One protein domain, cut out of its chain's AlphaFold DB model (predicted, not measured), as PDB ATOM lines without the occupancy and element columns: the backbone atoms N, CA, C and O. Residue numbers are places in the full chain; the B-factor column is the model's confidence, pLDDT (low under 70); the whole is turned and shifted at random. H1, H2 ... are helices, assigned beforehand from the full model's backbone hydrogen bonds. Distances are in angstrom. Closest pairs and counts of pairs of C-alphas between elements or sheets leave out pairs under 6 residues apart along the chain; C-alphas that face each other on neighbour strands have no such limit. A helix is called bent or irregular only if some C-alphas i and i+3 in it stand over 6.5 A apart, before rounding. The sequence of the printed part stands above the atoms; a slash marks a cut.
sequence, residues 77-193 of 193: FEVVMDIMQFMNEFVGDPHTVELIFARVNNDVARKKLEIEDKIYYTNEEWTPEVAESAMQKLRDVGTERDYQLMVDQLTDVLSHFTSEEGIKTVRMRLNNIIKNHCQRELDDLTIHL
ATOM      1  N   PHE A  77      32.013  31.057  37.808       83.50
ATOM      2  CA  PHE A  77      31.283  29.831  37.492       83.50
ATOM      3  C   PHE A  77      31.862  28.619  38.225       83.50
ATOM      4  O   PHE A  77      31.111  27.835  38.805       83.50
ATOM      5  N   GLU A  78      33.188  28.488  38.249       83.31
ATOM      6  CA  GLU A  78      33.833  27.337  38.875       83.31
ATOM      7  C   GLU A  78      33.693  27.360  40.402       83.31
ATOM      8  O   GLU A  78      33.375  26.333  41.005       83.31
ATOM      9  N   VAL A  79      33.852  28.533  41.028       87.38
ATOM     10  CA  VAL A  79      33.663  28.703  42.478       87.38
ATOM     11  C   VAL A  79      32.245  28.311  42.880       87.38
ATOM     12  O   VAL A  79      32.048  27.549  43.829       87.38
ATOM     13  N   VAL A  80      31.247  28.798  42.142       88.44
ATOM     14  CA  VAL A  80      29.837  28.525  42.425       88.44
ATOM     15  C   VAL A  80      29.490  27.054  42.250       88.44
ATOM     16  O   VAL A  80      28.790  26.506  43.102       88.44
ATOM     17  N   MET A  81      29.983  26.394  41.201       90.25
ATOM     18  CA  MET A  81      29.725  24.965  41.016       90.25
ATOM     19  C   MET A  81      30.277  24.129  42.171       90.25
ATOM     20  O   MET A  81      29.558  23.274  42.689       90.25
ATOM     21  N   ASP A  82      31.500  24.408  42.622       92.81
ATOM     22  CA  ASP A  82      32.112  23.692  43.745       92.81
ATOM     23  C   ASP A  82      31.340  23.937  45.056       92.81
ATOM     24  O   ASP A  82      31.121  23.011  45.844       92.81
ATOM     25  N   ILE A  83      30.867  25.169  45.281       92.81
ATOM     26  CA  ILE A  83      30.006  25.512  46.423       92.81
ATOM     27  C   ILE A  83      28.679  24.751  46.349       92.81
ATOM     28  O   ILE A  83      28.275  24.130  47.334       92.81
ATOM     29  N   MET A  84      28.003  24.763  45.199       91.31
ATOM     30  CA  MET A  84      26.733  24.058  45.005       91.31
ATOM     31  C   MET A  84      26.901  22.547  45.164       91.31
ATOM     32  O   MET A  84      26.049  21.900  45.773       91.31
ATOM     33  N   GLN A  85      27.993  21.967  44.661       93.25
ATOM     34  CA  GLN A  85      28.304  20.556  44.868       93.25
ATOM     35  C   GLN A  85      28.452  20.247  46.360       93.25
ATOM     36  O   GLN A  85      27.799  19.334  46.865       93.25
ATOM     37  N   PHE A  86      29.244  21.038  47.082       94.06
ATOM     38  CA  PHE A  86      29.397  20.873  48.524       94.06
ATOM     39  C   PHE A  86      28.055  20.993  49.264       94.06
ATOM     40  O   PHE A  86      27.757  20.181  50.141       94.06
ATOM     41  N   MET A  87      27.221  21.972  48.910       92.69
ATOM     42  CA  MET A  87      25.899  22.141  49.513       92.69
ATOM     43  C   MET A  87      24.982  20.946  49.241       92.69
ATOM     44  O   MET A  87      24.274  20.516  50.148       92.69
ATOM     45  N   ASN A  88      25.015  20.383  48.031       92.12
ATOM     46  CA  ASN A  88      24.277  19.166  47.688       92.12
ATOM     47  C   ASN A  88      24.716  17.976  48.540       92.12
ATOM     48  O   ASN A  88      23.870  17.257  49.066       92.12
ATOM     49  N   GLU A  89      26.022  17.793  48.731       92.06
ATOM     50  CA  GLU A  89      26.564  16.745  49.601       92.06
ATOM     51  C   GLU A  89      26.179  16.950  51.074       92.06
ATOM     52  O   GLU A  89      25.984  15.981  51.806       92.06
ATOM     53  N   PHE A  90      26.077  18.205  51.516       91.50
ATOM     54  CA  PHE A  90      25.821  18.550  52.911       91.50
ATOM     55  C   PHE A  90      24.332  18.521  53.287       91.50
ATOM     56  O   PHE A  90      23.970  17.958  54.318       91.50
ATOM     57  N   VAL A  91      23.472  19.136  52.472       90.81
ATOM     58  CA  VAL A  91      22.020  19.233  52.709       90.81
ATOM     59  C   VAL A  91      21.303  17.969  52.231       90.81
ATOM     60  O   VAL A  91      20.333  17.541  52.850       90.81
ATOM     61  N   GLY A  92      21.770  17.363  51.136       87.50
ATOM     62  CA  GLY A  92      21.207  16.137  50.564       87.50
ATOM     63  C   GLY A  92      19.941  16.319  49.721       87.50
ATOM     64  O   GLY A  92      19.520  15.360  49.077       87.50
ATOM     65  N   ASP A  93      19.349  17.519  49.687       91.00
ATOM     66  CA  ASP A  93      18.200  17.850  48.836       91.00
ATOM     67  C   ASP A  93      18.551  18.945  47.809       91.00
ATOM     68  O   ASP A  93      18.684  20.114  48.189       91.00
ATOM     69  N   PRO A  94      18.652  18.601  46.509       90.75
ATOM     70  CA  PRO A  94      18.999  19.557  45.461       90.75
ATOM     71  C   PRO A  94      18.046  20.743  45.348       90.75
ATOM     72  O   PRO A  94      18.493  21.862  45.110       90.75
ATOM     73  N   HIS A  95      16.746  20.534  45.566       91.75
ATOM     74  CA  HIS A  95      15.775  21.620  45.442       91.75
ATOM     75  C   HIS A  95      15.957  22.665  46.549       91.75
ATOM     76  O   HIS A  95      15.991  23.867  46.284       91.75
ATOM     77  N   THR A  96      16.142  22.215  47.792       91.50
ATOM     78  CA  THR A  96      16.480  23.105  48.908       91.50
ATOM     79  C   THR A  96      17.798  23.841  48.656       91.50
ATOM     80  O   THR A  96      17.882  25.040  48.921       91.50
ATOM     81  N   VAL A  97      18.814  23.166  48.110       92.75
ATOM     82  CA  VAL A  97      20.106  23.790  47.776       92.75
ATOM     83  C   VAL A  97      19.949  24.882  46.725       92.75
ATOM     84  O   VAL A  97      20.476  25.972  46.929       92.75
ATOM     85  N   GLU A  98      19.198  24.638  45.652       92.31
ATOM     86  CA  GLU A  98      18.913  25.647  44.624       92.31
ATOM     87  C   GLU A  98      18.224  26.883  45.210       92.31
ATOM     88  O   GLU A  98      18.620  28.007  44.904       92.31
ATOM     89  N   LEU A  99      17.238  26.696  46.093       93.56
ATOM     90  CA  LEU A  99      16.528  27.802  46.743       93.56
ATOM     91  C   LEU A  99      17.437  28.610  47.677       93.56
ATOM     92  O   LEU A  99      17.413  29.844  47.644       93.56
ATOM     93  N   ILE A 100      18.245  27.933  48.501       93.69
ATOM     94  CA  ILE A 100      19.220  28.595  49.382       93.69
ATOM     95  C   ILE A 100      20.230  29.366  48.538       93.69
ATOM     96  O   ILE A 100      20.488  30.539  48.807       93.69
ATOM     97  N   PHE A 101      20.780  28.717  47.513       93.12
ATOM     98  CA  PHE A 101      21.806  29.301  46.672       93.12
ATOM     99  C   PHE A 101      21.269  30.504  45.898       93.12
ATOM    100  O   PHE A 101      21.889  31.558  45.930       93.12
ATOM    101  N   ALA A 102      20.093  30.403  45.273       92.00
ATOM    102  CA  ALA A 102      19.476  31.518  44.555       92.00
ATOM    103  C   ALA A 102      19.278  32.745  45.457       92.00
ATOM    104  O   ALA A 102      19.564  33.868  45.040       92.00
ATOM    105  N   ARG A 103      18.839  32.529  46.703       93.94
ATOM    106  CA  ARG A 103      18.672  33.600  47.688       93.94
ATOM    107  C   ARG A 103      20.005  34.233  48.076       93.94
ATOM    108  O   ARG A 103      20.157  35.440  47.939       93.94
ATOM    109  N   VAL A 104      20.964  33.427  48.531       95.38
ATOM    110  CA  VAL A 104      22.281  33.924  48.960       95.38
ATOM    111  C   VAL A 104      22.989  34.635  47.814       95.38
ATOM    112  O   VAL A 104      23.549  35.710  47.987       95.38
ATOM    113  N   ASN A 105      22.925  34.074  46.613       93.81
ATOM    114  CA  ASN A 105      23.562  34.663  45.451       93.81
ATOM    115  C   ASN A 105      22.953  36.027  45.092       93.81
ATOM    116  O   ASN A 105      23.682  36.963  44.769       93.81
ATOM    117  N   ASN A 106      21.630  36.175  45.226       94.69
ATOM    118  CA  ASN A 106      20.964  37.464  45.064       94.69
ATOM    119  C   ASN A 106      21.413  38.486  46.121       94.69
ATOM    120  O   ASN A 106      21.696  39.634  45.778       94.69
ATOM    121  N   ASP A 107      21.524  38.065  47.381       94.88
ATOM    122  CA  ASP A 107      21.962  38.921  48.486       94.88
ATOM    123  C   ASP A 107      23.427  39.374  48.307       94.88
ATOM    124  O   ASP A 107      23.754  40.543  48.535       94.88
ATOM    125  N   VAL A 108      24.308  38.485  47.838       95.19
ATOM    126  CA  VAL A 108      25.705  38.806  47.498       95.19
ATOM    127  C   VAL A 108      25.768  39.770  46.315       95.19
ATOM    128  O   VAL A 108      26.458  40.787  46.393       95.19
ATOM    129  N   ALA A 109      25.012  39.508  45.245       94.81
ATOM    130  CA  ALA A 109      24.955  40.374  44.068       94.81
ATOM    131  C   ALA A 109      24.456  41.783  44.422       94.81
ATOM    132  O   ALA A 109      25.048  42.780  44.003       94.81
ATOM    133  N   ARG A 110      23.417  41.876  45.261       95.19
ATOM    134  CA  ARG A 110      22.953  43.146  45.831       95.19
ATOM    135  C   ARG A 110      24.065  43.853  46.566       95.19
ATOM    136  O   ARG A 110      24.298  45.035  46.326       95.19
ATOM    137  N   LYS A 111      24.775  43.139  47.441       94.38
ATOM    138  CA  LYS A 111      25.804  43.768  48.257       94.38
ATOM    139  C   LYS A 111      26.981  44.275  47.433       94.38
ATOM    140  O   LYS A 111      27.488  45.359  47.719       94.38
ATOM    141  N   LYS A 112      27.373  43.531  46.399       92.50
ATOM    142  CA  LYS A 112      28.372  43.965  45.419       92.50
ATOM    143  C   LYS A 112      27.956  45.282  44.767       92.50
ATOM    144  O   LYS A 112      28.716  46.246  44.812       92.50
ATOM    145  N   LEU A 113      26.727  45.350  44.250       93.31
ATOM    146  CA  LEU A 113      26.218  46.555  43.598       93.31
ATOM    147  C   LEU A 113      26.153  47.753  44.561       93.31
ATOM    148  O   LEU A 113      26.600  48.839  44.213       93.31
ATOM    149  N   GLU A 114      25.678  47.552  45.793       93.25
ATOM    150  CA  GLU A 114      25.656  48.591  46.836       93.25
ATOM    151  C   GLU A 114      27.049  49.166  47.136       93.25
ATOM    152  O   GLU A 114      27.206  50.373  47.337       93.25
ATOM    153  N   ILE A 115      28.072  48.308  47.189       88.81
ATOM    154  CA  ILE A 115      29.457  48.718  47.454       88.81
ATOM    155  C   ILE A 115      30.020  49.516  46.274       88.81
ATOM    156  O   ILE A 115      30.655  50.551  46.489       88.81
ATOM    157  N   GLU A 116      29.795  49.044  45.048       87.75
ATOM    158  CA  GLU A 116      30.270  49.695  43.823       87.75
ATOM    159  C   GLU A 116      29.614  51.065  43.623       87.75
ATOM    160  O   GLU A 116      30.307  52.069  43.434       87.75
ATOM    161  N   ASP A 117      28.289  51.120  43.753       91.00
ATOM    162  CA  ASP A 117      27.506  52.336  43.536       91.00
ATOM    163  C   ASP A 117      27.509  53.257  44.770       91.00
ATOM    164  O   ASP A 117      27.074  54.407  44.700       91.00
ATOM    165  N   LYS A 118      28.049  52.782  45.904       90.88
ATOM    166  CA  LYS A 118      28.112  53.484  47.200       90.88
ATOM    167  C   LYS A 118      26.740  53.947  47.692       90.88
ATOM    168  O   LYS A 118      26.618  55.001  48.322       90.88
ATOM    169  N   ILE A 119      25.717  53.146  47.424       92.38
ATOM    170  CA  ILE A 119      24.335  53.381  47.841       92.38
ATOM    171  C   ILE A 119      23.768  52.136  48.513       92.38
ATOM    172  O   ILE A 119      24.305  51.042  48.389       92.38
ATOM    173  N   TYR A 120      22.673  52.317  49.239       90.56
ATOM    174  CA  TYR A 120      21.885  51.221  49.778       90.56
ATOM    175  C   TYR A 120      20.579  51.145  48.995       90.56
ATOM    176  O   TYR A 120      19.874  52.149  48.911       90.56
ATOM    177  N   TYR A 121      20.259  49.976  48.443       88.25
ATOM    178  CA  TYR A 121      18.979  49.767  47.773       88.25
ATOM    179  C   TYR A 121      17.924  49.420  48.812       88.25
ATOM    180  O   TYR A 121      18.169  48.596  49.691       88.25
ATOM    181  N   THR A 122      16.732  49.992  48.717       90.81
ATOM    182  CA  THR A 122      15.561  49.503  49.457       90.81
ATOM    183  C   THR A 122      14.927  48.306  48.742       90.81
ATOM    184  O   THR A 122      15.242  48.004  47.594       90.81
ATOM    185  N   ASN A 123      14.012  47.592  49.405       89.19
ATOM    186  CA  ASN A 123      13.331  46.451  48.777       89.19
ATOM    187  C   ASN A 123      12.410  46.857  47.616       89.19
ATOM    188  O   ASN A 123      12.162  46.043  46.738       89.19
ATOM    189  N   GLU A 124      11.913  48.095  47.609       90.44
ATOM    190  CA  GLU A 124      11.091  48.626  46.513       90.44
ATOM    191  C   GLU A 124      11.946  48.948  45.279       90.44
ATOM    192  O   GLU A 124      11.495  48.791  44.147       90.44
ATOM    193  N   GLU A 125      13.199  49.347  45.495       90.19
ATOM    194  CA  GLU A 125      14.170  49.635  44.434       90.19
ATOM    195  C   GLU A 125      14.856  48.364  43.905       90.19
ATOM    196  O   GLU A 125      15.364  48.353  42.780       90.19
ATOM    197  N   TRP A 126      14.847  47.278  44.685       93.62
ATOM    198  CA  TRP A 126      15.404  45.976  44.313       93.62
ATOM    199  C   TRP A 126      14.466  45.191  43.384       93.62
ATOM    200  O   TRP A 126      13.864  44.181  43.750       93.62
ATOM    201  N   THR A 127      14.319  45.700  42.164       93.69
ATOM    202  CA  THR A 127      13.494  45.099  41.107       93.69
ATOM    203  C   THR A 127      14.170  43.877  40.466       93.69
ATOM    204  O   THR A 127      15.397  43.751  40.534       93.69
ATOM    205  N   PRO A 128      13.412  42.975  39.808       93.00
ATOM    206  CA  PRO A 128      13.981  41.830  39.092       93.00
ATOM    207  C   PRO A 128      15.039  42.220  38.052       93.00
ATOM    208  O   PRO A 128      16.039  41.523  37.898       93.00
ATOM    209  N   GLU A 129      14.854  43.347  37.368       92.94
ATOM    210  CA  GLU A 129      15.791  43.852  36.365       92.94
ATOM    211  C   GLU A 129      17.120  44.290  36.996       92.94
ATOM    212  O   GLU A 129      18.194  43.972  36.478       92.94
ATOM    213  N   VAL A 130      17.060  44.984  38.139       92.94
ATOM    214  CA  VAL A 130      18.251  45.394  38.900       92.94
ATOM    215  C   VAL A 130      18.962  44.169  39.471       92.94
ATOM    216  O   VAL A 130      20.183  44.061  39.364       92.94
ATOM    217  N   ALA A 131      18.201  43.219  40.014       93.44
ATOM    218  CA  ALA A 131      18.726  41.964  40.530       93.44
ATOM    219  C   ALA A 131      19.468  41.161  39.453       93.44
ATOM    220  O   ALA A 131      20.584  40.706  39.698       93.44
ATOM    221  N   GLU A 132      18.899  41.018  38.254       93.44
ATOM    222  CA  GLU A 132      19.550  40.292  37.160       93.44
ATOM    223  C   GLU A 132      20.819  41.008  36.682       93.44
ATOM    224  O   GLU A 132      21.845  40.366  36.454       93.44
ATOM    225  N   SER A 133      20.798  42.342  36.600       92.44
ATOM    226  CA  SER A 133      21.992  43.123  36.263       92.44
ATOM    227  C   SER A 133      23.103  42.955  37.305       92.44
ATOM    228  O   SER A 133      24.263  42.761  36.939       92.44
ATOM    229  N   ALA A 134      22.760  42.975  38.593       93.69
ATOM    230  CA  ALA A 134      23.713  42.754  39.675       93.69
ATOM    231  C   ALA A 134      24.292  41.334  39.648       93.69
ATOM    232  O   ALA A 134      25.494  41.143  39.827       93.69
ATOM    233  N   MET A 135      23.449  40.336  39.380       92.94
ATOM    234  CA  MET A 135      23.866  38.941  39.237       92.94
ATOM    235  C   MET A 135      24.801  38.766  38.044       92.94
ATOM    236  O   MET A 135      25.808  38.074  38.158       92.94
ATOM    237  N   GLN A 136      24.519  39.425  36.919       91.50
ATOM    238  CA  GLN A 136      25.411  39.423  35.763       91.50
ATOM    239  C   GLN A 136      26.768  40.051  36.099       91.50
ATOM    240  O   GLN A 136      27.794  39.450  35.802       91.50
ATOM    241  N   LYS A 137      26.796  41.184  36.809       90.38
ATOM    242  CA  LYS A 137      28.057  41.772  37.287       90.38
ATOM    243  C   LYS A 137      28.836  40.827  38.200       90.38
ATOM    244  O   LYS A 137      30.047  40.708  38.065       90.38
ATOM    245  N   LEU A 138      28.157  40.156  39.130       91.62
ATOM    246  CA  LEU A 138      28.793  39.174  40.007       91.62
ATOM    247  C   LEU A 138      29.371  37.989  39.210       91.62
ATOM    248  O   LEU A 138      30.436  37.491  39.563       91.62
ATOM    249  N   ARG A 139      28.702  37.572  38.124       89.88
ATOM    250  CA  ARG A 139      29.199  36.544  37.194       89.88
ATOM    251  C   ARG A 139      30.435  36.988  36.419       89.88
ATOM    252  O   ARG A 139      31.330  36.173  36.217       89.88
ATOM    253  N   ASP A 140      30.460  38.241  35.983       86.69
ATOM    254  CA  ASP A 140      31.513  38.761  35.110       86.69
ATOM    255  C   ASP A 140      32.785  39.134  35.883       86.69
ATOM    256  O   ASP A 140      33.882  38.876  35.403       86.69
ATOM    257  N   VAL A 141      32.642  39.731  37.072       84.31
ATOM    258  CA  VAL A 141      33.751  40.302  37.865       84.31
ATOM    259  C   VAL A 141      33.604  39.981  39.357       84.31
ATOM    260  O   VAL A 141      33.624  40.860  40.225       84.31
ATOM    261  N   GLY A 142      33.374  38.707  39.667       84.88
ATOM    262  CA  GLY A 142      33.289  38.222  41.043       84.88
ATOM    263  C   GLY A 142      34.651  38.241  41.738       84.88
ATOM    264  O   GLY A 142      35.667  37.873  41.152       84.88
ATOM    265  N   THR A 143      34.682  38.696  42.989       84.50
ATOM    266  CA  THR A 143      35.927  38.893  43.750       84.50
ATOM    267  C   THR A 143      35.992  38.004  44.985       84.50
ATOM    268  O   THR A 143      34.961  37.549  45.482       84.50
ATOM    269  N   GLU A 144      37.188  37.802  45.554       83.88
ATOM    270  CA  GLU A 144      37.347  37.044  46.812       83.88
ATOM    271  C   GLU A 144      36.396  37.534  47.915       83.88
ATOM    272  O   GLU A 144      35.789  36.727  48.619       83.88
ATOM    273  N   ARG A 145      36.209  38.854  48.028       86.75
ATOM    274  CA  ARG A 145      35.288  39.472  48.988       86.75
ATOM    275  C   ARG A 145      33.846  39.019  48.784       86.75
ATOM    276  O   ARG A 145      33.163  38.724  49.766       86.75
ATOM    277  N   ASP A 146      33.390  38.976  47.536       91.25
ATOM    278  CA  ASP A 146      32.027  38.569  47.197       91.25
ATOM    279  C   ASP A 146      31.794  37.106  47.610       91.25
ATOM    280  O   ASP A 146      30.776  36.777  48.224       91.25
ATOM    281  N   TYR A 147      32.777  36.230  47.375       91.06
ATOM    282  CA  TYR A 147      32.690  34.831  47.796       91.06
ATOM    283  C   TYR A 147      32.809  34.659  49.308       91.06
ATOM    284  O   TYR A 147      32.102  33.830  49.867       91.06
ATOM    285  N   GLN A 148      33.635  35.443  50.001       90.00
ATOM    286  CA  GLN A 148      33.680  35.421  51.467       90.00
ATOM    287  C   GLN A 148      32.320  35.794  52.071       90.00
ATOM    288  O   GLN A 148      31.834  35.107  52.970       90.00
ATOM    289  N   LEU A 149      31.655  36.810  51.513       93.62
ATOM    290  CA  LEU A 149      30.289  37.154  51.903       93.62
ATOM    291  C   LEU A 149      29.316  35.997  51.632       93.62
ATOM    292  O   LEU A 149      28.478  35.689  52.482       93.62
ATOM    293  N   MET A 150      29.451  35.326  50.485       94.81
ATOM    294  CA  MET A 150      28.676  34.124  50.167       94.81
ATOM    295  C   MET A 150      28.897  33.021  51.210       94.81
ATOM    296  O   MET A 150      27.927  32.428  51.676       94.81
ATOM    297  N   VAL A 151      30.141  32.761  51.630       93.94
ATOM    298  CA  VAL A 151      30.449  31.775  52.682       93.94
ATOM    299  C   VAL A 151      29.791  32.142  53.993       93.94
ATOM    300  O   VAL A 151      29.215  31.264  54.636       93.94
ATOM    301  N   ASP A 152      29.871  33.402  54.408       94.50
ATOM    302  CA  ASP A 152      29.271  33.846  55.661       94.50
ATOM    303  C   ASP A 152      27.751  33.653  55.647       94.50
ATOM    304  O   ASP A 152      27.205  33.073  56.587       94.50
ATOM    305  N   GLN A 153      27.081  34.037  54.557       95.00
ATOM    306  CA  GLN A 153      25.637  33.849  54.404       95.00
ATOM    307  C   GLN A 153      25.241  32.371  54.320       95.00
ATOM    308  O   GLN A 153      24.295  31.945  54.981       95.00
ATOM    309  N   LEU A 154      25.981  31.554  53.565       95.00
ATOM    310  CA  LEU A 154      25.745  30.110  53.513       95.00
ATOM    311  C   LEU A 154      25.954  29.461  54.876       95.00
ATOM    312  O   LEU A 154      25.161  28.620  55.277       95.00
ATOM    313  N   THR A 155      26.995  29.852  55.605       93.69
ATOM    314  CA  THR A 155      27.285  29.315  56.939       93.69
ATOM    315  C   THR A 155      26.163  29.651  57.920       93.69
ATOM    316  O   THR A 155      25.785  28.797  58.721       93.69
ATOM    317  N   ASP A 156      25.603  30.858  57.837       93.81
ATOM    318  CA  ASP A 156      24.455  31.275  58.646       93.81
ATOM    319  C   ASP A 156      23.195  30.466  58.310       93.81
ATOM    320  O   ASP A 156      22.558  29.900  59.198       93.81
ATOM    321  N   VAL A 157      22.876  30.290  57.024       92.12
ATOM    322  CA  VAL A 157      21.728  29.465  56.612       92.12
ATOM    323  C   VAL A 157      21.926  28.002  57.027       92.12
ATOM    324  O   VAL A 157      21.039  27.410  57.646       92.12
ATOM    325  N   LEU A 158      23.099  27.431  56.751       90.56
ATOM    326  CA  LEU A 158      23.435  26.035  57.040       90.56
ATOM    327  C   LEU A 158      23.563  25.739  58.540       90.56
ATOM    328  O   LEU A 158      23.485  24.574  58.931       90.56
ATOM    329  N   SER A 159      23.683  26.763  59.392       90.88
ATOM    330  CA  SER A 159      23.667  26.606  60.852       90.88
ATOM    331  C   SER A 159      22.399  25.922  61.369       90.88
ATOM    332  O   SER A 159      22.447  25.194  62.354       90.88
ATOM    333  N   HIS A 160      21.284  26.071  60.652       89.25
ATOM    334  CA  HIS A 160      20.005  25.444  60.985       89.25
ATOM    335  C   HIS A 160      19.978  23.934  60.700       89.25
ATOM    336  O   HIS A 160      19.074  23.238  61.160       89.25
ATOM    337  N   PHE A 161      20.955  23.423  59.949       86.12
ATOM    338  CA  PHE A 161      21.022  22.031  59.504       86.12
ATOM    339  C   PHE A 161      22.042  21.204  60.298       86.12
ATOM    340  O   PHE A 161      22.172  20.002  60.065       86.12
ATOM    341  N   THR A 162      22.799  21.809  61.221       90.62
ATOM    342  CA  THR A 162      23.888  21.108  61.913       90.62
ATOM    343  C   THR A 162      24.227  21.705  63.282       90.62
ATOM    344  O   THR A 162      23.653  22.697  63.714       90.62
ATOM    345  N   SER A 163      25.158  21.071  63.998       92.19
ATOM    346  CA  SER A 163      25.685  21.561  65.274       92.19
ATOM    347  C   SER A 163      26.799  22.591  65.069       92.19
ATOM    348  O   SER A 163      27.373  22.700  63.991       92.19
ATOM    349  N   GLU A 164      27.184  23.302  66.128       89.88
ATOM    350  CA  GLU A 164      28.268  24.296  66.085       89.88
ATOM    351  C   GLU A 164      29.593  23.746  65.515       89.88
ATOM    352  O   GLU A 164      30.286  24.421  64.754       89.88
ATOM    353  N   GLU A 165      29.932  22.489  65.812       89.31
ATOM    354  CA  GLU A 165      31.127  21.840  65.258       89.31
ATOM    355  C   GLU A 165      30.968  21.499  63.763       89.31
ATOM    356  O   GLU A 165      31.912  21.617  62.972       89.31
ATOM    357  N   GLY A 166      29.747  21.159  63.344       88.75
ATOM    358  CA  GLY A 166      29.393  21.020  61.933       88.75
ATOM    359  C   GLY A 166      29.540  22.339  61.174       88.75
ATOM    360  O   GLY A 166      30.127  22.356  60.094       88.75
ATOM    361  N   ILE A 167      29.120  23.459  61.771       92.00
ATOM    362  CA  ILE A 167      29.251  24.809  61.193       92.00
ATOM    363  C   ILE A 167      30.720  25.167  60.949       92.00
ATOM    364  O   ILE A 167      31.061  25.682  59.883       92.00
ATOM    365  N   LYS A 168      31.619  24.871  61.897       90.75
ATOM    366  CA  LYS A 168      33.063  25.092  61.696       90.75
ATOM    367  C   LYS A 168      33.588  24.305  60.499       90.75
ATOM    368  O   LYS A 168      34.360  24.838  59.703       90.75
ATOM    369  N   THR A 169      33.137  23.061  60.350       91.00
ATOM    370  CA  THR A 169      33.512  22.201  59.221       91.00
ATOM    371  C   THR A 169      32.994  22.759  57.895       91.00
ATOM    372  O   THR A 169      33.752  22.814  56.926       91.00
ATOM    373  N   VAL A 170      31.742  23.228  57.860       92.06
ATOM    374  CA  VAL A 170      31.122  23.890  56.697       92.06
ATOM    375  C   VAL A 170      31.925  25.119  56.288       92.06
ATOM    376  O   VAL A 170      32.405  25.193  55.157       92.06
ATOM    377  N   ARG A 171      32.152  26.044  57.227       93.69
ATOM    378  CA  ARG A 171      32.917  27.276  56.997       93.69
ATOM    379  C   ARG A 171      34.323  26.973  56.484       93.69
ATOM    380  O   ARG A 171      34.793  27.617  55.551       93.69
ATOM    381  N   MET A 172      35.003  25.988  57.072       92.88
ATOM    382  CA  MET A 172      36.336  25.576  56.632       92.88
ATOM    383  C   MET A 172      36.323  25.039  55.197       92.88
ATOM    384  O   MET A 172      37.176  25.430  54.402       92.88
ATOM    385  N   ARG A 173      35.369  24.167  54.849       93.75
ATOM    386  CA  ARG A 173      35.266  23.599  53.496       93.75
ATOM    387  C   ARG A 173      34.962  24.664  52.448       93.75
ATOM    388  O   ARG A 173      35.669  24.723  51.449       93.75
ATOM    389  N   LEU A 174      33.989  25.532  52.711       93.19
ATOM    390  CA  LEU A 174      33.639  26.643  51.825       93.19
ATOM    391  C   LEU A 174      34.825  27.597  51.605       93.19
ATOM    392  O   LEU A 174      35.150  27.935  50.470       93.19
ATOM    393  N   ASN A 175      35.551  27.949  52.667       91.12
ATOM    394  CA  ASN A 175      36.760  28.767  52.547       91.12
ATOM    395  C   ASN A 175      37.878  28.086  51.753       91.12
ATOM    396  O   ASN A 175      38.635  28.756  51.053       91.12
ATOM    397  N   ASN A 176      38.012  26.765  51.867       91.62
ATOM    398  CA  ASN A 176      39.004  26.026  51.094       91.62
ATOM    399  C   ASN A 176      38.664  26.005  49.601       91.62
ATOM    400  O   ASN A 176      39.584  26.077  48.795       91.62
ATOM    401  N   ILE A 177      37.378  25.965  49.232       91.12
ATOM    402  CA  ILE A 177      36.955  26.098  47.830       91.12
ATOM    403  C   ILE A 177      37.473  27.423  47.263       91.12
ATOM    404  O   ILE A 177      38.202  27.406  46.275       91.12
ATOM    405  N   ILE A 178      37.202  28.547  47.937       86.94
ATOM    406  CA  ILE A 178      37.666  29.875  47.494       86.94
ATOM    407  C   ILE A 178      39.187  29.902  47.352       86.94
ATOM    408  O   ILE A 178      39.702  30.262  46.301       86.94
ATOM    409  N   LYS A 179      39.916  29.442  48.375       84.94
ATOM    410  CA  LYS A 179      41.387  29.412  48.347       84.94
ATOM    411  C   LYS A 179      41.946  28.589  47.191       84.94
ATOM    412  O   LYS A 179      42.954  28.982  46.612       84.94
ATOM    413  N   ASN A 180      41.319  27.461  46.864       87.25
ATOM    414  CA  ASN A 180      41.749  26.618  45.750       87.25
ATOM    415  C   ASN A 180      41.564  27.325  44.402       87.25
ATOM    416  O   ASN A 180      42.369  27.116  43.500       87.25
ATOM    417  N   HIS A 181      40.524  28.146  44.257       84.81
ATOM    418  CA  HIS A 181      40.318  28.975  43.068       84.81
ATOM    419  C   HIS A 181      41.293  30.152  43.016       84.81
ATOM    420  O   HIS A 181      41.938  30.339  41.991       84.81
ATOM    421  N   CYS A 182      41.533  30.851  44.132       77.38
ATOM    422  CA  CYS A 182      42.574  31.885  44.197       77.38
ATOM    423  C   CYS A 182      43.958  31.335  43.813       77.38
ATOM    424  O   CYS A 182      44.729  31.997  43.127       77.38
ATOM    425  N   GLN A 183      44.294  30.124  44.271       76.56
ATOM    426  CA  GLN A 183      45.583  29.502  43.965       76.56
ATOM    427  C   GLN A 183      45.685  29.053  42.503       76.56
ATOM    428  O   GLN A 183      46.763  29.156  41.927       76.56
ATOM    429  N   ARG A 184      44.587  28.585  41.898       78.25
ATOM    430  CA  ARG A 184      44.550  28.254  40.467       78.25
ATOM    431  C   ARG A 184      44.815  29.478  39.597       78.25
ATOM    432  O   ARG A 184      45.693  29.414  38.747       78.25
ATOM    433  N   GLU A 185      44.160  30.601  39.885       70.44
ATOM    434  CA  GLU A 185      44.401  31.861  39.165       70.44
ATOM    435  C   GLU A 185      45.862  32.322  39.269       70.44
ATOM    436  O   GLU A 185      46.467  32.774  38.296       70.44
ATOM    437  N   LEU A 186      46.473  32.151  40.445       68.19
ATOM    438  CA  LEU A 186      47.899  32.415  40.647       68.19
ATOM    439  C   LEU A 186      48.802  31.513  39.795       68.19
ATOM    440  O   LEU A 186      49.817  31.972  39.258       68.19
ATOM    441  N   ASP A 187      48.461  30.232  39.689       70.88
ATOM    442  CA  ASP A 187      49.227  29.263  38.911       70.88
ATOM    443  C   ASP A 187      49.076  29.521  37.396       70.88
ATOM    444  O   ASP A 187      50.072  29.461  36.672       70.88
ATOM    445  N   ASP A 188      47.893  29.913  36.917       69.06
ATOM    446  CA  ASP A 188      47.644  30.240  35.504       69.06
ATOM    447  C   ASP A 188      48.372  31.514  35.057       69.06
ATOM    448  O   ASP A 188      49.023  31.530  34.006       69.06
ATOM    449  N   LEU A 189      48.388  32.560  35.894       62.12
ATOM    450  CA  LEU A 189      49.218  33.753  35.668       62.12
ATOM    451  C   LEU A 189      50.709  33.411  35.542       62.12
ATOM    452  O   LEU A 189      51.451  34.103  34.847       62.12
ATOM    453  N   THR A 190      51.149  32.329  36.186       55.16
ATOM    454  CA  THR A 190      52.535  31.855  36.130       55.16
ATOM    455  C   THR A 190      52.854  31.132  34.815       55.16
ATOM    456  O   THR A 190      53.999  31.171  34.374       55.16
ATOM    457  N   ILE A 191      51.880  30.479  34.171       56.62
ATOM    458  CA  ILE A 191      52.075  29.745  32.903       56.62
ATOM    459  C   ILE A 191      52.191  30.704  31.704       56.62
ATOM    460  O   ILE A 191      52.802  30.364  30.689       56.62
ATOM    461  N   HIS A 192      51.612  31.901  31.816       48.97
ATOM    462  CA  HIS A 192      51.564  32.899  30.745       48.97
ATOM    463  C   HIS A 192      52.702  33.943  30.771       48.97
ATOM    464  O   HIS A 192      52.707  34.835  29.917       48.97
ATOM    465  N   LEU A 193      53.660  33.827  31.699       42.12
ATOM    466  CA  LEU A 193      54.871  34.659  31.816       42.12
ATOM    467  C   LEU A 193      56.122  33.915  31.326       42.12
ATOM    468  O   LEU A 193      56.982  34.585  30.707       42.12
TER     469      LEU A 193
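What this domain is: This is residues 77 to 193 of the 193 residues of an uncharacterized protein of Methanolobus vulcani (UniProt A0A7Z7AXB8). Four helices, H1, H2, H4 and H5, form a loose up-and-down bundle, each running against the bundle helix before it, with H2 set steeply to its bundle neighbours. H3 crosses the later half of H2, and the last turns of H5 stick out with residues 183 to 193. The 117 printed residues hold five named helices, H1 to H5 in that order, and no named strand: all helix. The whole is compact, with a radius of gyration of the C-alphas of 15.3 A and spans of 46 by 37 by 22 A.

Where its parts are: H1, residues 77 to 91, begins at C-alpha 77 (31.283, 29.831, 37.492) and is 20.7 A long. H2, residues 94 to 117, measures 33.9 A. H3 is residues 128 to 140, 18.2 A. H4, residues 144 to 161, measures 25.6 A; it is neither bent nor irregular, but only just: C-alphas 157 and 160 are 6.2 A apart. H5, residues 164 to 191, spans 41.2 A to C-alpha 191 (52.075, 29.745, 32.903).

How they stand to each other: H1 and H2 form a hairpin, closest at C-alphas of Asn 88 and Pro 94, 5.7 A. H2 touches H3 about perpendicular, 87 degrees; C-alphas of Ala 109 and Ala 134 are closest, 5.1 A. H2 touches H4, closest C-alphas Val 108 and Met 150, 6.2 A. H4 and H5 form a hairpin, C-alphas of Ser 159 and Ile 167 closest at 5.9 A. H5 touches H1 with residues 174 to 181 alone, closest C-alphas Val 79 and Ile 178, 6.5 A. H2 and H5 are apart. Every O i to N i+4 pair is within hydrogen-bond range in H1, H2, H3 and H5; in H4, 12 of 14.

The domain as a whole: C-alphas of Glu 124 and Leu 193 are farthest apart, 48.2 A. The printed part has no cut and no long link. pLDDT is under 70 at residue 186 and residues 188 to 193.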